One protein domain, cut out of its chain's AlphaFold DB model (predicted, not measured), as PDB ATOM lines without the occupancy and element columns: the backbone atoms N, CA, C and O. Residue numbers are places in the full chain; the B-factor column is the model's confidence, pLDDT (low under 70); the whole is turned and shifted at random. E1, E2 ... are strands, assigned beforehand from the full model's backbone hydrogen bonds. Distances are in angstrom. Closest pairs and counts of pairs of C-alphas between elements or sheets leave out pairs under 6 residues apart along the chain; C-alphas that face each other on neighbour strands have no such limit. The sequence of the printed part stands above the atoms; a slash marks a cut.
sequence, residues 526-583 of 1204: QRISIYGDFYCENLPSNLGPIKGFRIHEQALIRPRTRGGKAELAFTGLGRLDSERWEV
ATOM      1  N   GLN A 526     -48.374 -18.434 -34.288       83.50
ATOM      2  CA  GLN A 526     -49.680 -18.702 -34.899       83.50
ATOM      3  C   GLN A 526     -49.875 -20.188 -35.186       83.50
ATOM      4  O   GLN A 526     -50.937 -20.739 -34.909       83.50
ATOM      5  N   ARG A 527     -48.865 -20.834 -35.781       78.19
ATOM      6  CA  ARG A 527     -48.923 -22.252 -36.160       78.19
ATOM      7  C   ARG A 527     -47.540 -22.852 -36.387       78.19
ATOM      8  O   ARG A 527     -46.579 -22.135 -36.681       78.19
ATOM      9  N   ILE A 528     -47.483 -24.180 -36.351       79.00
ATOM     10  CA  ILE A 528     -46.307 -24.990 -36.684       79.00
ATOM     11  C   ILE A 528     -46.630 -25.826 -37.935       79.00
ATOM     12  O   ILE A 528     -47.704 -26.412 -38.034       79.00
ATOM     13  N   SER A 529     -45.738 -25.841 -38.928       71.25
ATOM     14  CA  SER A 529     -45.910 -26.593 -40.189       71.25
ATOM     15  C   SER A 529     -45.586 -28.082 -40.031       71.25
ATOM     16  O   SER A 529     -44.803 -28.436 -39.153       71.25
ATOM     17  N   ILE A 530     -46.038 -28.950 -40.951       63.22
ATOM     18  CA  ILE A 530     -45.621 -30.375 -41.012       63.22
ATOM     19  C   ILE A 530     -44.116 -30.585 -41.168       63.22
ATOM     20  O   ILE A 530     -43.595 -31.650 -40.861       63.22
ATOM     21  N   TYR A 531     -43.394 -29.573 -41.641       65.25
ATOM     22  CA  TYR A 531     -41.944 -29.625 -41.798       65.25
ATOM     23  C   TYR A 531     -41.207 -29.105 -40.553       65.25
ATOM     24  O   TYR A 531     -39.979 -29.192 -40.477       65.25
ATOM     25  N   GLY A 532     -41.953 -28.635 -39.548       71.62
ATOM     26  CA  GLY A 532     -41.426 -28.052 -38.318       71.62
ATOM     27  C   GLY A 532     -41.051 -26.583 -38.473       71.62
ATOM     28  O   GLY A 532     -40.137 -26.132 -37.788       71.62
ATOM     29  N   ASP A 533     -41.709 -25.862 -39.387       80.69
ATOM     30  CA  ASP A 533     -41.534 -24.415 -39.533       80.69
ATOM     31  C   ASP A 533     -42.427 -23.679 -38.532       80.69
ATOM     32  O   ASP A 533     -43.602 -24.024 -38.383       80.69
ATOM     33  N   PHE A 534     -41.899 -22.644 -37.884       86.88
ATOM     34  CA  PHE A 534     -42.667 -21.818 -36.950       86.88
ATOM     35  C   PHE A 534     -43.147 -20.562 -37.663       86.88
ATOM     36  O   PHE A 534     -42.324 -19.746 -38.081       86.88
ATOM     37  N   TYR A 535     -44.462 -20.392 -37.786       85.94
ATOM     38  CA  TYR A 535     -45.070 -19.187 -38.346       85.94
ATOM     39  C   TYR A 535     -45.548 -18.291 -37.214       85.94
ATOM     40  O   TYR A 535     -46.441 -18.665 -36.448       85.94
ATOM     41  N   CYS A 536     -44.945 -17.114 -37.114       88.12
ATOM     42  CA  CYS A 536     -45.241 -16.158 -36.064       88.12
ATOM     43  C   CYS A 536     -45.946 -14.932 -36.654       88.12
ATOM     44  O   CYS A 536     -45.685 -14.553 -37.788       88.12
ATOM     45  N   GLU A 537     -46.802 -14.286 -35.866       85.81
ATOM     46  CA  GLU A 537     -47.305 -12.940 -36.161       85.81
ATOM     47  C   GLU A 537     -46.167 -11.917 -36.116       85.81
ATOM     48  O   GLU A 537     -46.151 -10.961 -36.876       85.81
ATOM     49  N   ASN A 538     -45.209 -12.126 -35.213       84.94
ATOM     50  CA  ASN A 538     -43.936 -11.424 -35.135       84.94
ATOM     51  C   ASN A 538     -42.900 -12.395 -34.568       84.94
ATOM     52  O   ASN A 538     -43.219 -13.187 -33.678       84.94
ATOM     53  N   LEU A 539     -41.660 -12.340 -35.059       85.44
ATOM     54  CA  LEU A 539     -40.588 -13.136 -34.461       85.44
ATOM     55  C   LEU A 539     -40.373 -12.704 -33.000       85.44
ATOM     56  O   LEU A 539     -40.418 -11.504 -32.719       85.44
ATOM     57  N   PRO A 540     -40.145 -13.654 -32.073       87.69
ATOM     58  CA  PRO A 540     -40.012 -13.331 -30.660       87.69
ATOM     59  C   PRO A 540     -38.813 -12.410 -30.422       87.69
ATOM     60  O   PRO A 540     -37.713 -12.663 -30.915       87.69
ATOM     61  N   SER A 541     -39.022 -11.350 -29.640       82.38
ATOM     62  CA  SER A 541     -38.007 -10.313 -29.391       82.38
ATOM     63  C   SER A 541     -36.749 -10.831 -28.686       82.38
ATOM     64  O   SER A 541     -35.676 -10.248 -28.821       82.38
ATOM     65  N   ASN A 542     -36.866 -11.944 -27.963       88.12
ATOM     66  CA  ASN A 542     -35.778 -12.607 -27.258       88.12
ATOM     67  C   ASN A 542     -35.170 -13.793 -28.019       88.12
ATOM     68  O   ASN A 542     -34.490 -14.623 -27.415       88.12
ATOM     69  N   LEU A 543     -35.407 -13.899 -29.330       87.06
ATOM     70  CA  LEU A 543     -34.774 -14.921 -30.157       87.06
ATOM     71  C   LEU A 543     -33.281 -14.617 -30.342       87.06
ATOM     72  O   LEU A 543     -32.892 -13.610 -30.932       87.06
ATOM     73  N   GLY A 544     -32.440 -15.512 -29.839       81.12
ATOM     74  CA  GLY A 544     -30.997 -15.502 -30.026       81.12
ATOM     75  C   GLY A 544     -30.551 -16.231 -31.303       81.12
ATOM     76  O   GLY A 544     -31.345 -16.478 -32.212       81.12
ATOM     77  N   PRO A 545     -29.261 -16.607 -31.391       77.81
ATOM     78  CA  PRO A 545     -28.726 -17.337 -32.534       77.81
ATOM     79  C   PRO A 545     -29.468 -18.658 -32.770       77.81
ATOM     80  O   PRO A 545     -29.529 -19.513 -31.886       77.81
ATOM     81  N   ILE A 546     -29.985 -18.846 -33.983       84.25
ATOM     82  CA  ILE A 546     -30.660 -20.077 -34.404       84.25
ATOM     83  C   ILE A 546     -29.708 -20.973 -35.200       84.25
ATOM     84  O   ILE A 546     -28.855 -20.501 -35.954       84.25
ATOM     85  N   LYS A 547     -29.873 -22.287 -35.068       80.81
ATOM     86  CA  LYS A 547     -29.115 -23.293 -35.820       80.81
ATOM     87  C   LYS A 547     -30.090 -24.256 -36.473       80.81
ATOM     88  O   LYS A 547     -31.022 -24.721 -35.831       80.81
ATOM     89  N   GLY A 548     -29.889 -24.557 -37.753       74.38
ATOM     90  CA  GLY A 548     -30.792 -25.445 -38.493       74.38
ATOM     91  C   GLY A 548     -32.135 -24.817 -38.891       74.38
ATOM     92  O   GLY A 548     -32.983 -25.533 -39.408       74.38
ATOM     93  N   PHE A 549     -32.308 -23.503 -38.718       80.94
ATOM     94  CA  PHE A 549     -33.440 -22.720 -39.223       80.94
ATOM     95  C   PHE A 549     -32.936 -21.558 -40.086       80.94
ATOM     96  O   PHE A 549     -31.831 -21.052 -39.885       80.94
ATOM     97  N   ARG A 550     -33.753 -21.132 -41.048       82.56
ATOM     98  CA  ARG A 550     -33.595 -19.897 -41.817       82.56
ATOM     99  C   ARG A 550     -34.752 -18.974 -41.473       82.56
ATOM    100  O   ARG A 550     -35.900 -19.400 -41.507       82.56
ATOM    101  N   ILE A 551     -34.451 -17.719 -41.175       85.62
ATOM    102  CA  ILE A 551     -35.486 -16.697 -41.044       85.62
ATOM    103  C   ILE A 551     -35.935 -16.306 -42.450       85.62
ATOM    104  O   ILE A 551     -35.106 -15.960 -43.292       85.62
ATOM    105  N   HIS A 552     -37.236 -16.374 -42.698       83.81
ATOM    106  CA  HIS A 552     -37.868 -15.849 -43.899       83.81
ATOM    107  C   HIS A 552     -39.110 -15.074 -43.469       83.81
ATOM    108  O   HIS A 552     -40.087 -15.673 -43.024       83.81
ATOM    109  N   GLU A 553     -39.059 -13.747 -43.583       85.25
ATOM    110  CA  GLU A 553     -40.109 -12.852 -43.078       85.25
ATOM    111  C   GLU A 553     -40.393 -13.118 -41.585       85.25
ATOM    112  O   GLU A 553     -39.488 -12.992 -40.761       85.25
ATOM    113  N   GLN A 554     -41.620 -13.508 -41.234       87.44
ATOM    114  CA  GLN A 554     -42.047 -13.824 -39.866       87.44
ATOM    115  C   GLN A 554     -42.078 -15.339 -39.586       87.44
ATOM    116  O   GLN A 554     -42.748 -15.805 -38.663       87.44
ATOM    117  N   ALA A 555     -41.351 -16.123 -40.388       86.38
ATOM    118  CA  ALA A 555     -41.265 -17.569 -40.253       86.38
ATOM    119  C   ALA A 555     -39.833 -18.051 -39.980       86.38
ATOM    120  O   ALA A 555     -38.859 -17.565 -40.563       86.38
ATOM    121  N   LEU A 556     -39.719 -19.070 -39.129       86.88
ATOM    122  CA  LEU A 556     -38.505 -19.864 -38.955       86.88
ATOM    123  C   LEU A 556     -38.644 -21.130 -39.796       86.88
ATOM    124  O   LEU A 556     -39.324 -22.071 -39.394       86.88
ATOM    125  N   ILE A 557     -38.010 -21.134 -40.968       82.94
ATOM    126  CA  ILE A 557     -38.098 -22.216 -41.951       82.94
ATOM    127  C   ILE A 557     -36.959 -23.209 -41.743       82.94
ATOM    128  O   ILE A 557     -35.779 -22.847 -41.784       82.94
ATOM    129  N   ARG A 558     -37.290 -24.485 -41.579       76.06
ATOM    130  CA  ARG A 558     -36.308 -25.559 -41.471       76.06
ATOM    131  C   ARG A 558     -35.847 -25.998 -42.871       76.06
ATOM    132  O   ARG A 558     -36.670 -26.391 -43.700       76.06
ATOM    133  N   PRO A 559     -34.536 -25.966 -43.191       65.31
ATOM    134  CA  PRO A 559     -34.029 -26.470 -44.464       65.31
ATOM    135  C   PRO A 559     -34.357 -27.958 -44.641       65.31
ATOM    136  O   PRO A 559     -34.168 -28.751 -43.723       65.31
ATOM    137  N   ARG A 560     -34.786 -28.351 -45.846       59.47
ATOM    138  CA  ARG A 560     -35.194 -29.730 -46.186       59.47
ATOM    139  C   ARG A 560     -34.033 -30.740 -46.287       59.47
ATOM    140  O   ARG A 560     -34.229 -31.840 -46.792       59.47
ATOM    141  N   THR A 561     -32.823 -30.383 -45.860       46.47
ATOM    142  CA  THR A 561     -31.631 -31.241 -45.952       46.47
ATOM    143  C   THR A 561     -31.483 -32.156 -44.728       46.47
ATOM    144  O   THR A 561     -31.858 -31.796 -43.613       46.47
ATOM    145  N   ARG A 562     -30.946 -33.368 -44.954       46.84
ATOM    146  CA  ARG A 562     -30.877 -34.501 -44.005       46.84
ATOM    147  C   ARG A 562     -30.430 -34.118 -42.580       46.84
ATOM    148  O   ARG A 562     -29.376 -33.516 -42.388       46.84
ATOM    149  N   GLY A 563     -31.210 -34.552 -41.583       48.56
ATOM    150  CA  GLY A 563     -30.755 -34.911 -40.226       48.56
ATOM    151  C   GLY A 563     -30.163 -33.828 -39.311       48.56
ATOM    152  O   GLY A 563     -29.678 -34.155 -38.229       48.56
ATOM    153  N   GLY A 564     -30.174 -32.549 -39.693       51.00
ATOM    154  CA  GLY A 564     -29.612 -31.483 -38.861       51.00
ATOM    155  C   GLY A 564     -30.365 -31.298 -37.535       51.00
ATOM    156  O   GLY A 564     -31.582 -31.078 -37.534       51.00
ATOM    157  N   LYS A 565     -29.636 -31.334 -36.406       61.97
ATOM    158  CA  LYS A 565     -30.121 -30.814 -35.118       61.97
ATOM    159  C   LYS A 565     -30.497 -29.345 -35.298       61.97
ATOM    160  O   LYS A 565     -29.664 -28.564 -35.768       61.97
ATOM    161  N   ALA A 566     -31.735 -29.002 -34.961       71.69
ATOM    162  CA  ALA A 566     -32.216 -27.633 -35.004       71.69
ATOM    163  C   ALA A 566     -32.286 -27.099 -33.572       71.69
ATOM    164  O   ALA A 566     -32.777 -27.786 -32.682       71.69
ATOM    165  N   GLU A 567     -31.737 -25.916 -33.338       83.25
ATOM    166  CA  GLU A 567     -31.646 -25.313 -32.011       83.25
ATOM    167  C   GLU A 567     -32.178 -23.879 -32.082       83.25
ATOM    168  O   GLU A 567     -31.788 -23.106 -32.965       83.25
ATOM    169  N   LEU A 568     -33.063 -23.540 -31.147       85.62
ATOM    170  CA  LEU A 568     -33.509 -22.177 -30.879       85.62
ATOM    171  C   LEU A 568     -32.819 -21.702 -29.603       85.62
ATOM    172  O   LEU A 568     -32.893 -22.369 -28.571       85.62
ATOM    173  N   ALA A 569     -32.126 -20.570 -29.672       85.06
ATOM    174  CA  ALA A 569     -31.611 -19.906 -28.486       85.06
ATOM    175  C   ALA A 569     -32.565 -18.782 -28.086       85.06
ATOM    176  O   ALA A 569     -33.027 -18.042 -28.949       85.06
ATOM    177  N   PHE A 570     -32.808 -18.625 -26.792       85.06
ATOM    178  CA  PHE A 570     -33.606 -17.540 -26.239       85.06
ATOM    179  C   PHE A 570     -32.842 -16.831 -25.125       85.06
ATOM    180  O   PHE A 570     -32.171 -17.465 -24.306       85.06
ATOM    181  N   THR A 571     -32.944 -15.509 -25.085       80.75
ATOM    182  CA  THR A 571     -32.388 -14.678 -24.014       80.75
ATOM    183  C   THR A 571     -33.459 -14.373 -22.958       80.75
ATOM    184  O   THR A 571     -34.658 -14.377 -23.240       80.75
ATOM    185  N   GLY A 572     -33.046 -14.162 -21.703       69.75
ATOM    186  CA  GLY A 572     -33.953 -13.716 -20.631       69.75
ATOM    187  C   GLY A 572     -34.933 -14.761 -20.069       69.75
ATOM    188  O   GLY A 572     -35.897 -14.383 -19.410       69.75
ATOM    189  N   LEU A 573     -34.716 -16.064 -20.305       67.81
ATOM    190  CA  LEU A 573     -35.580 -17.146 -19.790       67.81
ATOM    191  C   LEU A 573     -35.121 -17.756 -18.443       67.81
ATOM    192  O   LEU A 573     -35.919 -18.393 -17.751       67.81
ATOM    193  N   GLY A 574     -33.865 -17.543 -18.022       59.25
ATOM    194  CA  GLY A 574     -33.287 -18.171 -16.823       59.25
ATOM    195  C   GLY A 574     -31.998 -17.511 -16.304       59.25
ATOM    196  O   GLY A 574     -31.657 -16.407 -16.710       59.25
ATOM    197  N   ARG A 575     -31.275 -18.192 -15.392       49.88
ATOM    198  CA  ARG A 575     -29.992 -17.726 -14.798       49.88
ATOM    199  C   ARG A 575     -28.798 -17.744 -15.766       49.88
ATOM    200  O   ARG A 575     -27.743 -17.219 -15.429       49.88
ATOM    201  N   LEU A 576     -28.937 -18.406 -16.912       48.75
ATOM    202  CA  LEU A 576     -27.914 -18.481 -17.954       48.75
ATOM    203  C   LEU A 576     -28.172 -17.386 -18.996       48.75
ATOM    204  O   LEU A 576     -29.321 -17.176 -19.380       48.75
ATOM    205  N   ASP A 577     -27.105 -16.761 -19.504       51.91
ATOM    206  CA  ASP A 577     -27.168 -15.673 -20.501       51.91
ATOM    207  C   ASP A 577     -27.928 -16.055 -21.792       51.91
ATOM    208  O   ASP A 577     -28.394 -15.187 -22.530       51.91
ATOM    209  N   SER A 578     -28.087 -17.356 -22.074       62.12
ATOM    210  CA  SER A 578     -28.986 -17.872 -23.115       62.12
ATOM    211  C   SER A 578     -29.468 -19.292 -22.791       62.12
ATOM    212  O   SER A 578     -28.654 -20.174 -22.508       62.12
ATOM    213  N   GLU A 579     -30.780 -19.536 -22.859       75.44
ATOM    214  CA  GLU A 579     -31.336 -20.895 -22.889       75.44
ATOM    215  C   GLU A 579     -31.314 -21.417 -24.329       75.44
ATOM    216  O   GLU A 579     -31.655 -20.695 -25.263       75.44
ATOM    217  N   ARG A 580     -30.911 -22.677 -24.523       79.75
ATOM    218  CA  ARG A 580     -30.913 -23.331 -25.839       79.75
ATOM    219  C   ARG A 580     -31.846 -24.524 -25.831       79.75
ATOM    220  O   ARG A 580     -31.702 -25.421 -24.998       79.75
ATOM    221  N   TRP A 581     -32.788 -24.515 -26.761       81.69
ATOM    222  CA  TRP A 581     -33.795 -25.545 -26.932       81.69
ATOM    223  C   TRP A 581     -33.523 -26.281 -28.240       81.69
ATOM    224  O   TRP A 581     -33.579 -25.704 -29.326       81.69
ATOM    225  N   GLU A 582     -33.202 -27.566 -28.137       75.81
ATOM    226  CA  GLU A 582     -33.139 -28.474 -29.272       75.81
ATOM    227  C   GLU A 582     -34.573 -28.779 -29.708       75.81
ATOM    228  O   GLU A 582     -35.363 -29.362 -28.961       75.81
ATOM    229  N   VAL A 583     -34.905 -28.341 -30.920       73.62
ATOM    230  CA  VAL A 583     -36.205 -28.563 -31.535       73.62
ATOM    231  C   VAL A 583     -36.139 -29.865 -32.334       73.62
ATOM    232  O   VAL A 583     -35.390 -29.959 -33.323       73.62
TER     233      VAL A 583
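Overview. This is residues 526 to 583 of the 1204 residues of an uncharacterized protein of Prosthecobacter dejongeii (UniProt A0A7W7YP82). With little regular structure, the domain is a small sheet, E1 E2 E4 E3, and a separate hairpin, E5 and E6, joined by loops; residues 537 to 549 loop from the sheet to E5 and back. The 58 printed residues include six named strands, E1 to E6 in chain order, both sheets antiparallel, and no named helix: all strand, with 22 residues in named elements. It is compact, radius of gyration of the C-alphas 11.6 A, spanning 34 by 27 by 15 A.

Along the chain. E1, residues 526 to 528, begins at C-alpha 526 (-49.680, -18.702, -34.899). E2 is residues 534 to 536, E4 555 to 557, E3 550 to 552. E5, residues 566 to 570, measures 13.4 A; E6, residues 579 to 583, 12.5 A, ending at C-alpha 583 (-36.205, -28.563, -31.535).

Arrangement. E1 and E3 are edge strands. Within hydrogen-bond range are N 535 and O 527 in hairpin E1 and E2, 3.0 A; N 556 and O 534 between E4 and E2, 2.9 A; N 550 and O 557 in hairpin E3 and E4, 2.8 A; N 568 and O 581 in hairpin E5 and E6, 2.9 A. E1 to E4 are apart from E5 and E6.

Size, cuts and confidence. The printed part has no cut. The farthest C-alphas, Arg 560 and Arg 575, are 34.0 A apart. The link E2 to E3 is long. Residues 530 to 531, 559 to 565 and 572 to 578 have pLDDT under 70.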